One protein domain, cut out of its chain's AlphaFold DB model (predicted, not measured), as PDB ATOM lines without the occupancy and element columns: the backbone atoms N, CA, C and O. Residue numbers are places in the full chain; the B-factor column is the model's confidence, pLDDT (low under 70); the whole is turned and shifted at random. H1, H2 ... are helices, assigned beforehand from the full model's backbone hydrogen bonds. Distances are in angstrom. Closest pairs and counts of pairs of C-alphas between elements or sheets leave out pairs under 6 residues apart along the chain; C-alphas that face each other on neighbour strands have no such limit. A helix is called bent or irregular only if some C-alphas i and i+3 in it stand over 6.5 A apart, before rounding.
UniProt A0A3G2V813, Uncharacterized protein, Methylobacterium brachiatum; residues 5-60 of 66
ATOM      1  N   GLN A   5       3.206  -3.174 -58.405       83.38
ATOM      2  CA  GLN A   5       3.429  -3.905 -59.644       83.38
ATOM      3  C   GLN A   5       4.370  -3.135 -60.581       83.38
ATOM      4  O   GLN A   5       5.292  -3.726 -61.128       83.38
ATOM      5  N   ASP A   6       4.236  -1.807 -60.641       81.19
ATOM      6  CA  ASP A   6       5.118  -0.949 -61.445       81.19
ATOM      7  C   ASP A   6       6.583  -1.012 -60.976       81.19
ATOM      8  O   ASP A   6       7.497  -0.893 -61.783       81.19
ATOM      9  N   VAL A   7       6.825  -1.228 -59.676       77.75
ATOM     10  CA  VAL A   7       8.182  -1.397 -59.117       77.75
ATOM     11  C   VAL A   7       8.726  -2.805 -59.362       77.75
ATOM     12  O   VAL A   7       9.933  -2.982 -59.522       77.75
ATOM     13  N   ALA A   8       7.853  -3.814 -59.364       80.00
ATOM     14  CA  ALA A   8       8.231  -5.201 -59.620       80.00
ATOM     15  C   ALA A   8       8.613  -5.434 -61.089       80.00
ATOM     16  O   ALA A   8       9.527  -6.212 -61.359       80.00
ATOM     17  N   ASP A   9       7.942  -4.732 -62.003       88.06
ATOM     18  CA  ASP A   9       8.167  -4.817 -63.448       88.06
ATOM     19  C   ASP A   9       9.280  -3.862 -63.939       88.06
ATOM     20  O   ASP A   9       9.675  -3.918 -65.105       88.06
ATOM     21  N   ALA A  10       9.807  -3.001 -63.058       84.44
ATOM     22  CA  ALA A  10      10.857  -2.036 -63.373       84.44
ATOM     23  C   ALA A  10      12.218  -2.691 -63.656       84.44
ATOM     24  O   ALA A  10      12.579  -3.736 -63.099       84.44
ATOM     25  N   GLY A  11      13.026  -2.016 -64.478       88.81
ATOM     26  CA  GLY A  11      14.417  -2.406 -64.699       88.81
ATOM     27  C   GLY A  11      15.258  -2.313 -63.412       88.81
ATOM     28  O   GLY A  11      14.891  -1.591 -62.480       88.81
ATOM     29  N   PRO A  12      16.416  -3.000 -63.332       85.06
ATOM     30  CA  PRO A  12      17.252  -3.013 -62.126       85.06
ATOM     31  C   PRO A  12      17.634  -1.611 -61.627       85.06
ATOM     32  O   PRO A  12      17.565  -1.337 -60.434       85.06
ATOM     33  N   GLU A  13      17.982  -0.714 -62.548       89.06
ATOM     34  CA  GLU A  13      18.421   0.654 -62.247       89.06
ATOM     35  C   GLU A  13      17.267   1.540 -61.755       89.06
ATOM     36  O   GLU A  13      17.422   2.302 -60.800       89.06
ATOM     37  N   GLU A  14      16.090   1.408 -62.368       86.19
ATOM     38  CA  GLU A  14      14.877   2.129 -61.968       86.19
ATOM     39  C   GLU A  14      14.407   1.677 -60.588       86.19
ATOM     40  O   GLU A  14      14.093   2.500 -59.727       86.19
ATOM     41  N   ARG A  15      14.428   0.363 -60.340       85.25
ATOM     42  CA  ARG A  15      14.112  -0.205 -59.032       85.25
ATOM     43  C   ARG A  15      15.084   0.293 -57.969       85.25
ATOM     44  O   ARG A  15      14.642   0.678 -56.890       85.25
ATOM     45  N   ASP A  16      16.381   0.320 -58.257       90.69
ATOM     46  CA  ASP A  16      17.384   0.823 -57.317       90.69
ATOM     47  C   ASP A  16      17.191   2.315 -57.018       90.69
ATOM     48  O   ASP A  16      17.285   2.724 -55.858       90.69
ATOM     49  N   ALA A  17      16.852   3.127 -58.023       91.25
ATOM     50  CA  ALA A  17      16.524   4.537 -57.828       91.25
ATOM     51  C   ALA A  17      15.283   4.721 -56.935       91.25
ATOM     52  O   ALA A  17      15.317   5.514 -55.992       91.25
ATOM     53  N   VAL A  18      14.221   3.945 -57.174       88.44
ATOM     54  CA  VAL A  18      13.001   3.952 -56.347       88.44
ATOM     55  C   VAL A  18      13.305   3.514 -54.915       88.44
ATOM     56  O   VAL A  18      12.863   4.159 -53.966       88.44
ATOM     57  N   MET A  19      14.086   2.448 -54.732       86.94
ATOM     58  CA  MET A  19      14.452   1.951 -53.403       86.94
ATOM     59  C   MET A  19      15.350   2.931 -52.646       86.94
ATOM     60  O   MET A  19      15.205   3.068 -51.431       86.94
ATOM     61  N   ARG A  20      16.251   3.638 -53.342       91.88
ATOM     62  CA  ARG A  20      17.068   4.702 -52.747       91.88
ATOM     63  C   ARG A  20      16.201   5.879 -52.301       91.88
ATOM     64  O   ARG A  20      16.313   6.281 -51.147       91.88
ATOM     65  N   ALA A  21      15.302   6.361 -53.159       90.50
ATOM     66  CA  ALA A  21      14.378   7.441 -52.811       90.50
ATOM     67  C   ALA A  21      13.482   7.066 -51.616       90.50
ATOM     68  O   ALA A  21      13.320   7.848 -50.681       90.50
ATOM     69  N   LEU A  22      12.974   5.828 -51.591       87.50
ATOM     70  CA  LEU A  22      12.201   5.308 -50.464       87.50
ATOM     71  C   LEU A  22      13.028   5.261 -49.171       87.50
ATOM     72  O   LEU A  22      12.527   5.601 -48.103       87.50
ATOM     73  N   ALA A  23      14.286   4.820 -49.242       87.62
ATOM     74  CA  ALA A  23      15.156   4.763 -48.073       87.62
ATOM     75  C   ALA A  23      15.423   6.158 -47.489       87.62
ATOM     76  O   ALA A  23      15.410   6.311 -46.268       87.62
ATOM     77  N   GLU A  24      15.623   7.165 -48.339       89.25
ATOM     78  CA  GLU A  24      15.799   8.562 -47.926       89.25
ATOM     79  C   GLU A  24      14.552   9.095 -47.201       89.25
ATOM     80  O   GLU A  24      14.663   9.595 -46.078       89.25
ATOM     81  N   GLU A  25      13.358   8.879 -47.762       86.31
ATOM     82  CA  GLU A  25      12.087   9.283 -47.142       86.31
ATOM     83  C   GLU A  25      11.840   8.562 -45.803       86.31
ATOM     84  O   GLU A  25      11.409   9.163 -44.812       86.31
ATOM     85  N   LEU A  26      12.158   7.266 -45.728       82.81
ATOM     86  CA  LEU A  26      12.061   6.497 -44.486       82.81
ATOM     87  C   LEU A  26      13.030   7.004 -43.415       82.81
ATOM     88  O   LEU A  26      12.675   7.025 -42.239       82.81
ATOM     89  N   MET A  27      14.241   7.424 -43.785       81.00
ATOM     90  CA  MET A  27      15.193   8.008 -42.837       81.00
ATOM     91  C   MET A  27      14.715   9.371 -42.321       81.00
ATOM     92  O   MET A  27      14.784   9.621 -41.114       81.00
ATOM     93  N   GLU A  28      14.181  10.220 -43.200       79.38
ATOM     94  CA  GLU A  28      13.627  11.529 -42.838       79.38
ATOM     95  C   GLU A  28      12.421  11.392 -41.892       79.38
ATOM     96  O   GLU A  28      12.337  12.045 -40.842       79.38
ATOM     97  N   THR A  29      11.514  10.466 -42.202       71.19
ATOM     98  CA  THR A  29      10.334  10.188 -41.375       71.19
ATOM     99  C   THR A  29      10.694   9.487 -40.065       71.19
ATOM    100  O   THR A  29      10.175   9.860 -39.011       71.19
ATOM    101  N   ALA A  30      11.627   8.531 -40.062       67.12
ATOM    102  CA  ALA A  30      12.083   7.868 -38.839       67.12
ATOM    103  C   ALA A  30      12.823   8.818 -37.882       67.12
ATOM    104  O   ALA A  30      12.722   8.664 -36.660       67.12
ATOM    105  N   GLY A  31      13.545   9.812 -38.413       65.94
ATOM    106  CA  GLY A  31      14.135  10.895 -37.623       65.94
ATOM    107  C   GLY A  31      13.072  11.774 -36.959       65.94
ATOM    108  O   GLY A  31      13.210  12.135 -35.790       65.94
ATOM    109  N   SER A  32      11.985  12.042 -37.682       60.72
ATOM    110  CA  SER A  32      10.911  12.954 -37.272       60.72
ATOM    111  C   SER A  32       9.863  12.323 -36.339       60.72
ATOM    112  O   SER A  32       9.281  13.013 -35.504       60.72
ATOM    113  N   TYR A  33       9.620  11.010 -36.440       58.59
ATOM    114  CA  TYR A  33       8.471  10.333 -35.819       58.59
ATOM    115  C   TYR A  33       8.840   9.210 -34.839       58.59
ATOM    116  O   TYR A  33       8.137   8.197 -34.762       58.59
ATOM    117  N   ARG A  34       9.880   9.379 -34.009       59.38
ATOM    118  CA  ARG A  34      10.075   8.509 -32.828       59.38
ATOM    119  C   ARG A  34       8.933   8.717 -31.809       59.38
ATOM    120  O   ARG A  34       9.116   9.380 -30.797       59.38
ATOM    121  N   GLY A  35       7.747   8.162 -32.081       56.00
ATOM    122  CA  GLY A  35       6.577   8.159 -31.188       56.00
ATOM    123  C   GLY A  35       5.297   8.841 -31.705       56.00
ATOM    124  O   GLY A  35       4.399   9.094 -30.906       56.00
ATOM    125  N   GLY A  36       5.187   9.156 -33.002       63.16
ATOM    126  CA  GLY A  36       3.968   9.747 -33.581       63.16
ATOM    127  C   GLY A  36       2.806   8.756 -33.770       63.16
ATOM    128  O   GLY A  36       3.001   7.541 -33.767       63.16
ATOM    129  N   ARG A  37       1.578   9.269 -33.980       60.72
ATOM    130  CA  ARG A  37       0.385   8.447 -34.291       60.72
ATOM    131  C   ARG A  37       0.683   7.480 -35.445       60.72
ATOM    132  O   ARG A  37       1.022   7.918 -36.535       60.72
ATOM    133  N   GLY A  38       0.491   6.180 -35.211       68.62
ATOM    134  CA  GLY A  38       0.682   5.129 -36.220       68.62
ATOM    135  C   GLY A  38       2.062   4.465 -36.211       68.62
ATOM    136  O   GLY A  38       2.203   3.398 -36.803       68.62
ATOM    137  N   PHE A  39       3.039   5.018 -35.487       72.56
ATOM    138  CA  PHE A  39       4.350   4.404 -35.282       72.56
ATOM    139  C   PHE A  39       4.499   3.915 -33.842       72.56
ATOM    140  O   PHE A  39       4.014   4.531 -32.894       72.56
ATOM    141  N   VAL A  40       5.188   2.788 -33.674       74.56
ATOM    142  CA  VAL A  40       5.464   2.191 -32.366       74.56
ATOM    143  C   VAL A  40       6.968   2.161 -32.160       74.56
ATOM    144  O   VAL A  40       7.692   1.569 -32.958       74.56
ATOM    145  N   SER A  41       7.434   2.766 -31.067       73.44
ATOM    146  CA  SER A  41       8.820   2.614 -30.626       73.44
ATOM    147  C   SER A  41       9.028   1.193 -30.096       73.44
ATOM    148  O   SER A  41       8.428   0.808 -29.089       73.44
ATOM    149  N   ALA A  42       9.833   0.398 -30.799       80.19
ATOM    150  CA  ALA A  42      10.168  -0.970 -30.422       80.19
ATOM    151  C   ALA A  42      11.639  -1.246 -30.741       80.19
ATOM    152  O   ALA A  42      12.074  -1.081 -31.877       80.19
ATOM    153  N   GLU A  43      12.397  -1.686 -29.739       79.88
ATOM    154  CA  GLU A  43      13.809  -2.051 -29.897       79.88
ATOM    155  C   GLU A  43      13.957  -3.541 -30.238       79.88
ATOM    156  O   GLU A  43      14.886  -3.950 -30.930       79.88
ATOM    157  N   ARG A  44      13.020  -4.379 -29.768       85.75
ATOM    158  CA  ARG A  44      13.011  -5.827 -30.013       85.75
ATOM    159  C   ARG A  44      11.658  -6.284 -30.563       85.75
ATOM    160  O   ARG A  44      10.627  -5.705 -30.216       85.75
ATOM    161  N   PRO A  45      11.604  -7.398 -31.320       78.19
ATOM    162  CA  PRO A  45      10.346  -7.920 -31.872       78.19
ATOM    163  C   PRO A  45       9.240  -8.147 -30.827       78.19
ATOM    164  O   PRO A  45       8.058  -7.931 -31.090       78.19
ATOM    165  N   ARG A  46       9.614  -8.540 -29.603       80.81
ATOM    166  CA  ARG A  46       8.671  -8.716 -28.487       80.81
ATOM    167  C   ARG A  46       7.994  -7.408 -28.052       80.81
ATOM    168  O   ARG A  46       6.858  -7.442 -27.585       80.81
ATOM    169  N   ASP A  47       8.674  -6.271 -28.199       82.81
ATOM    170  CA  ASP A  47       8.174  -4.963 -27.769       82.81
ATOM    171  C   ASP A  47       7.067  -4.499 -28.724       82.81
ATOM    172  O   ASP A  47       6.019  -4.024 -28.285       82.81
ATOM    173  N   LEU A  48       7.234  -4.786 -30.021       80.19
ATOM    174  CA  LEU A  48       6.202  -4.600 -31.039       80.19
ATOM    175  C   LEU A  48       4.960  -5.450 -30.742       80.19
ATOM    176  O   LEU A  48       3.839  -4.944 -30.762       80.19
ATOM    177  N   ALA A  49       5.148  -6.736 -30.427       79.75
ATOM    178  CA  ALA A  49       4.042  -7.630 -30.090       79.75
ATOM    179  C   ALA A  49       3.273  -7.155 -28.845       79.75
ATOM    180  O   ALA A  49       2.049  -7.275 -28.795       79.75
ATOM    181  N   ARG A  50       3.971  -6.577 -27.860       78.00
ATOM    182  CA  ARG A  50       3.363  -6.008 -26.651       78.00
ATOM    183  C   ARG A  50       2.560  -4.742 -26.951       78.00
ATOM    184  O   ARG A  50       1.428  -4.629 -26.483       78.00
ATOM    185  N   ALA A  51       3.116  -3.827 -27.740       79.81
ATOM    186  CA  ALA A  51       2.457  -2.582 -28.118       79.81
ATOM    187  C   ALA A  51       1.244  -2.826 -29.034       79.81
ATOM    188  O   ALA A  51       0.125  -2.459 -28.690       79.81
ATOM    189  N   LEU A  52       1.427  -3.553 -30.141       77.25
ATOM    190  CA  LEU A  52       0.332  -3.880 -31.062       77.25
ATOM    191  C   LEU A  52      -0.684  -4.846 -30.441       77.25
ATOM    192  O   LEU A  52      -1.870  -4.808 -30.762       77.25
ATOM    193  N   GLY A  53      -0.235  -5.740 -29.559       76.38
ATOM    194  CA  GLY A  53      -1.106  -6.667 -28.843       76.38
ATOM    195  C   GLY A  53      -2.056  -5.964 -27.875       76.38
ATOM    196  O   GLY A  53      -3.189  -6.420 -27.715       76.38
ATOM    197  N   ARG A  54      -1.628  -4.852 -27.263       69.94
ATOM    198  CA  ARG A  54      -2.479  -4.001 -26.424       69.94
ATOM    199  C   ARG A  54      -3.574  -3.332 -27.252       69.94
ATOM    200  O   ARG A  54      -4.747  -3.558 -26.968       69.94
ATOM    201  N   ASP A  55      -3.207  -2.645 -28.331       68.56
ATOM    202  CA  ASP A  55      -4.164  -1.974 -29.224       68.56
ATOM    203  C   ASP A  55      -5.175  -2.953 -29.829       68.56
ATOM    204  O   ASP A  55      -6.365  -2.657 -29.941       68.56
ATOM    205  N   ARG A  56      -4.734  -4.169 -30.181       66.12
ATOM    206  CA  ARG A  56      -5.631  -5.233 -30.662       66.12
ATOM    207  C   ARG A  56      -6.632  -5.690 -29.604       66.12
ATOM    208  O   ARG A  56      -7.748  -6.044 -29.971       66.12
ATOM    209  N   ARG A  57      -6.261  -5.717 -28.318       65.94
ATOM    210  CA  ARG A  57      -7.186  -6.055 -27.219       65.94
ATOM    211  C   ARG A  57      -8.173  -4.923 -26.961       65.94
ATOM    212  O   ARG A  57      -9.351  -5.208 -26.793       65.94
ATOM    213  N   GLU A  58      -7.706  -3.678 -26.983       66.75
ATOM    214  CA  GLU A  58      -8.545  -2.485 -26.803       66.75
ATOM    215  C   GLU A  58      -9.550  -2.311 -27.958       66.75
ATOM    216  O   GLU A  58     -10.697  -1.941 -27.729       66.75
ATOM    217  N   ARG A  59      -9.164  -2.664 -29.193       67.56
ATOM    218  CA  ARG A  59     -10.049  -2.663 -30.374       67.56
ATOM    219  C   ARG A  59     -10.907  -3.915 -30.518       67.56
ATOM    220  O   ARG A  59     -11.755  -3.963 -31.409       67.56
ATOM    221  N   ARG A  60     -10.695  -4.951 -29.698       65.81
ATOM    222  CA  ARG A  60     -11.547  -6.139 -29.744       65.81
ATOM    223  C   ARG A  60     -12.877  -5.746 -29.100       65.81
ATOM    224  O   ARG A  60     -12.874  -5.449 -27.905       65.81
TER     225      ARG A  60
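This is residues 5 to 60 of the 66 residues of an uncharacterized protein of Methylobacterium brachiatum (UniProt A0A3G2V813). A long straight helix, H2, and a shorter helix, H3, are set well apart and joined by a long loop, with a one-turn helix, H1, just before the first end of H2. The arrangement is open: H3 touches no helix, and residues 20 to 29 of H2 and residues 53 to 60 stick out with no other part of the printed part near them. The printed part has 56 residues with three named helices, in the order H1, H2, H3, and no named strand; the class is all helix. It is extended, with a radius of gyration of the C-alphas of 16.1 A, and its C-alphas span 44 by 25 by 19 A along the three main axes.

The longest helix is H2, residues 12 to 32. H1, residues 5 to 8, and H2 only just touch, with 3 pairs of C-alphas within 8 A. The closest C-alphas of the two are those of Val 7 and Arg 15, 6.0 A apart, and H2 touches H1 with residues 15 to 18 alone. The centres of H1 and H2 are 15.3 A apart. H3, residues 45 to 58, is apart from H2, with no C-alpha of the one within 8 A of the other. H1 and H3 are apart too. Residues 20 to 29, which belong to H2, stand free, and so do residues 53 to 60, of which 53 to 58 belong to H3. In H2 and H3 every O i to N i+4 pair is within hydrogen-bond range. H1, with 4 residues, is too short for such a pair; its one O i to N i+3 pair is within range.

H2 begins at C-alpha 12, (17.252, -3.013, -62.126), and ends at C-alpha 32, (10.911, 12.954, -37.272), 30.2 A away. H1 begins at C-alpha 5, (3.429, -3.905, -59.644), and measures 5.0 A from first to last C-alpha. H3 measures 20.3 A and ends at C-alpha 58, (-8.545, -2.485, -26.803). No helix is bent or irregular.

The C-alphas of Glu 13 and Arg 60 are the two farthest apart, at 44.7 A, and the outline is elongated. The printed part has no cut. The link from H1 to H2 is tight, with 3 residues, and the link from H2 to H3 is long, with 12 residues, 33 to 44. The mean pLDDT of the printed part is 77.6; residues 30 to 38 and residues 54 to 60 are under 70, where the model's confidence is low.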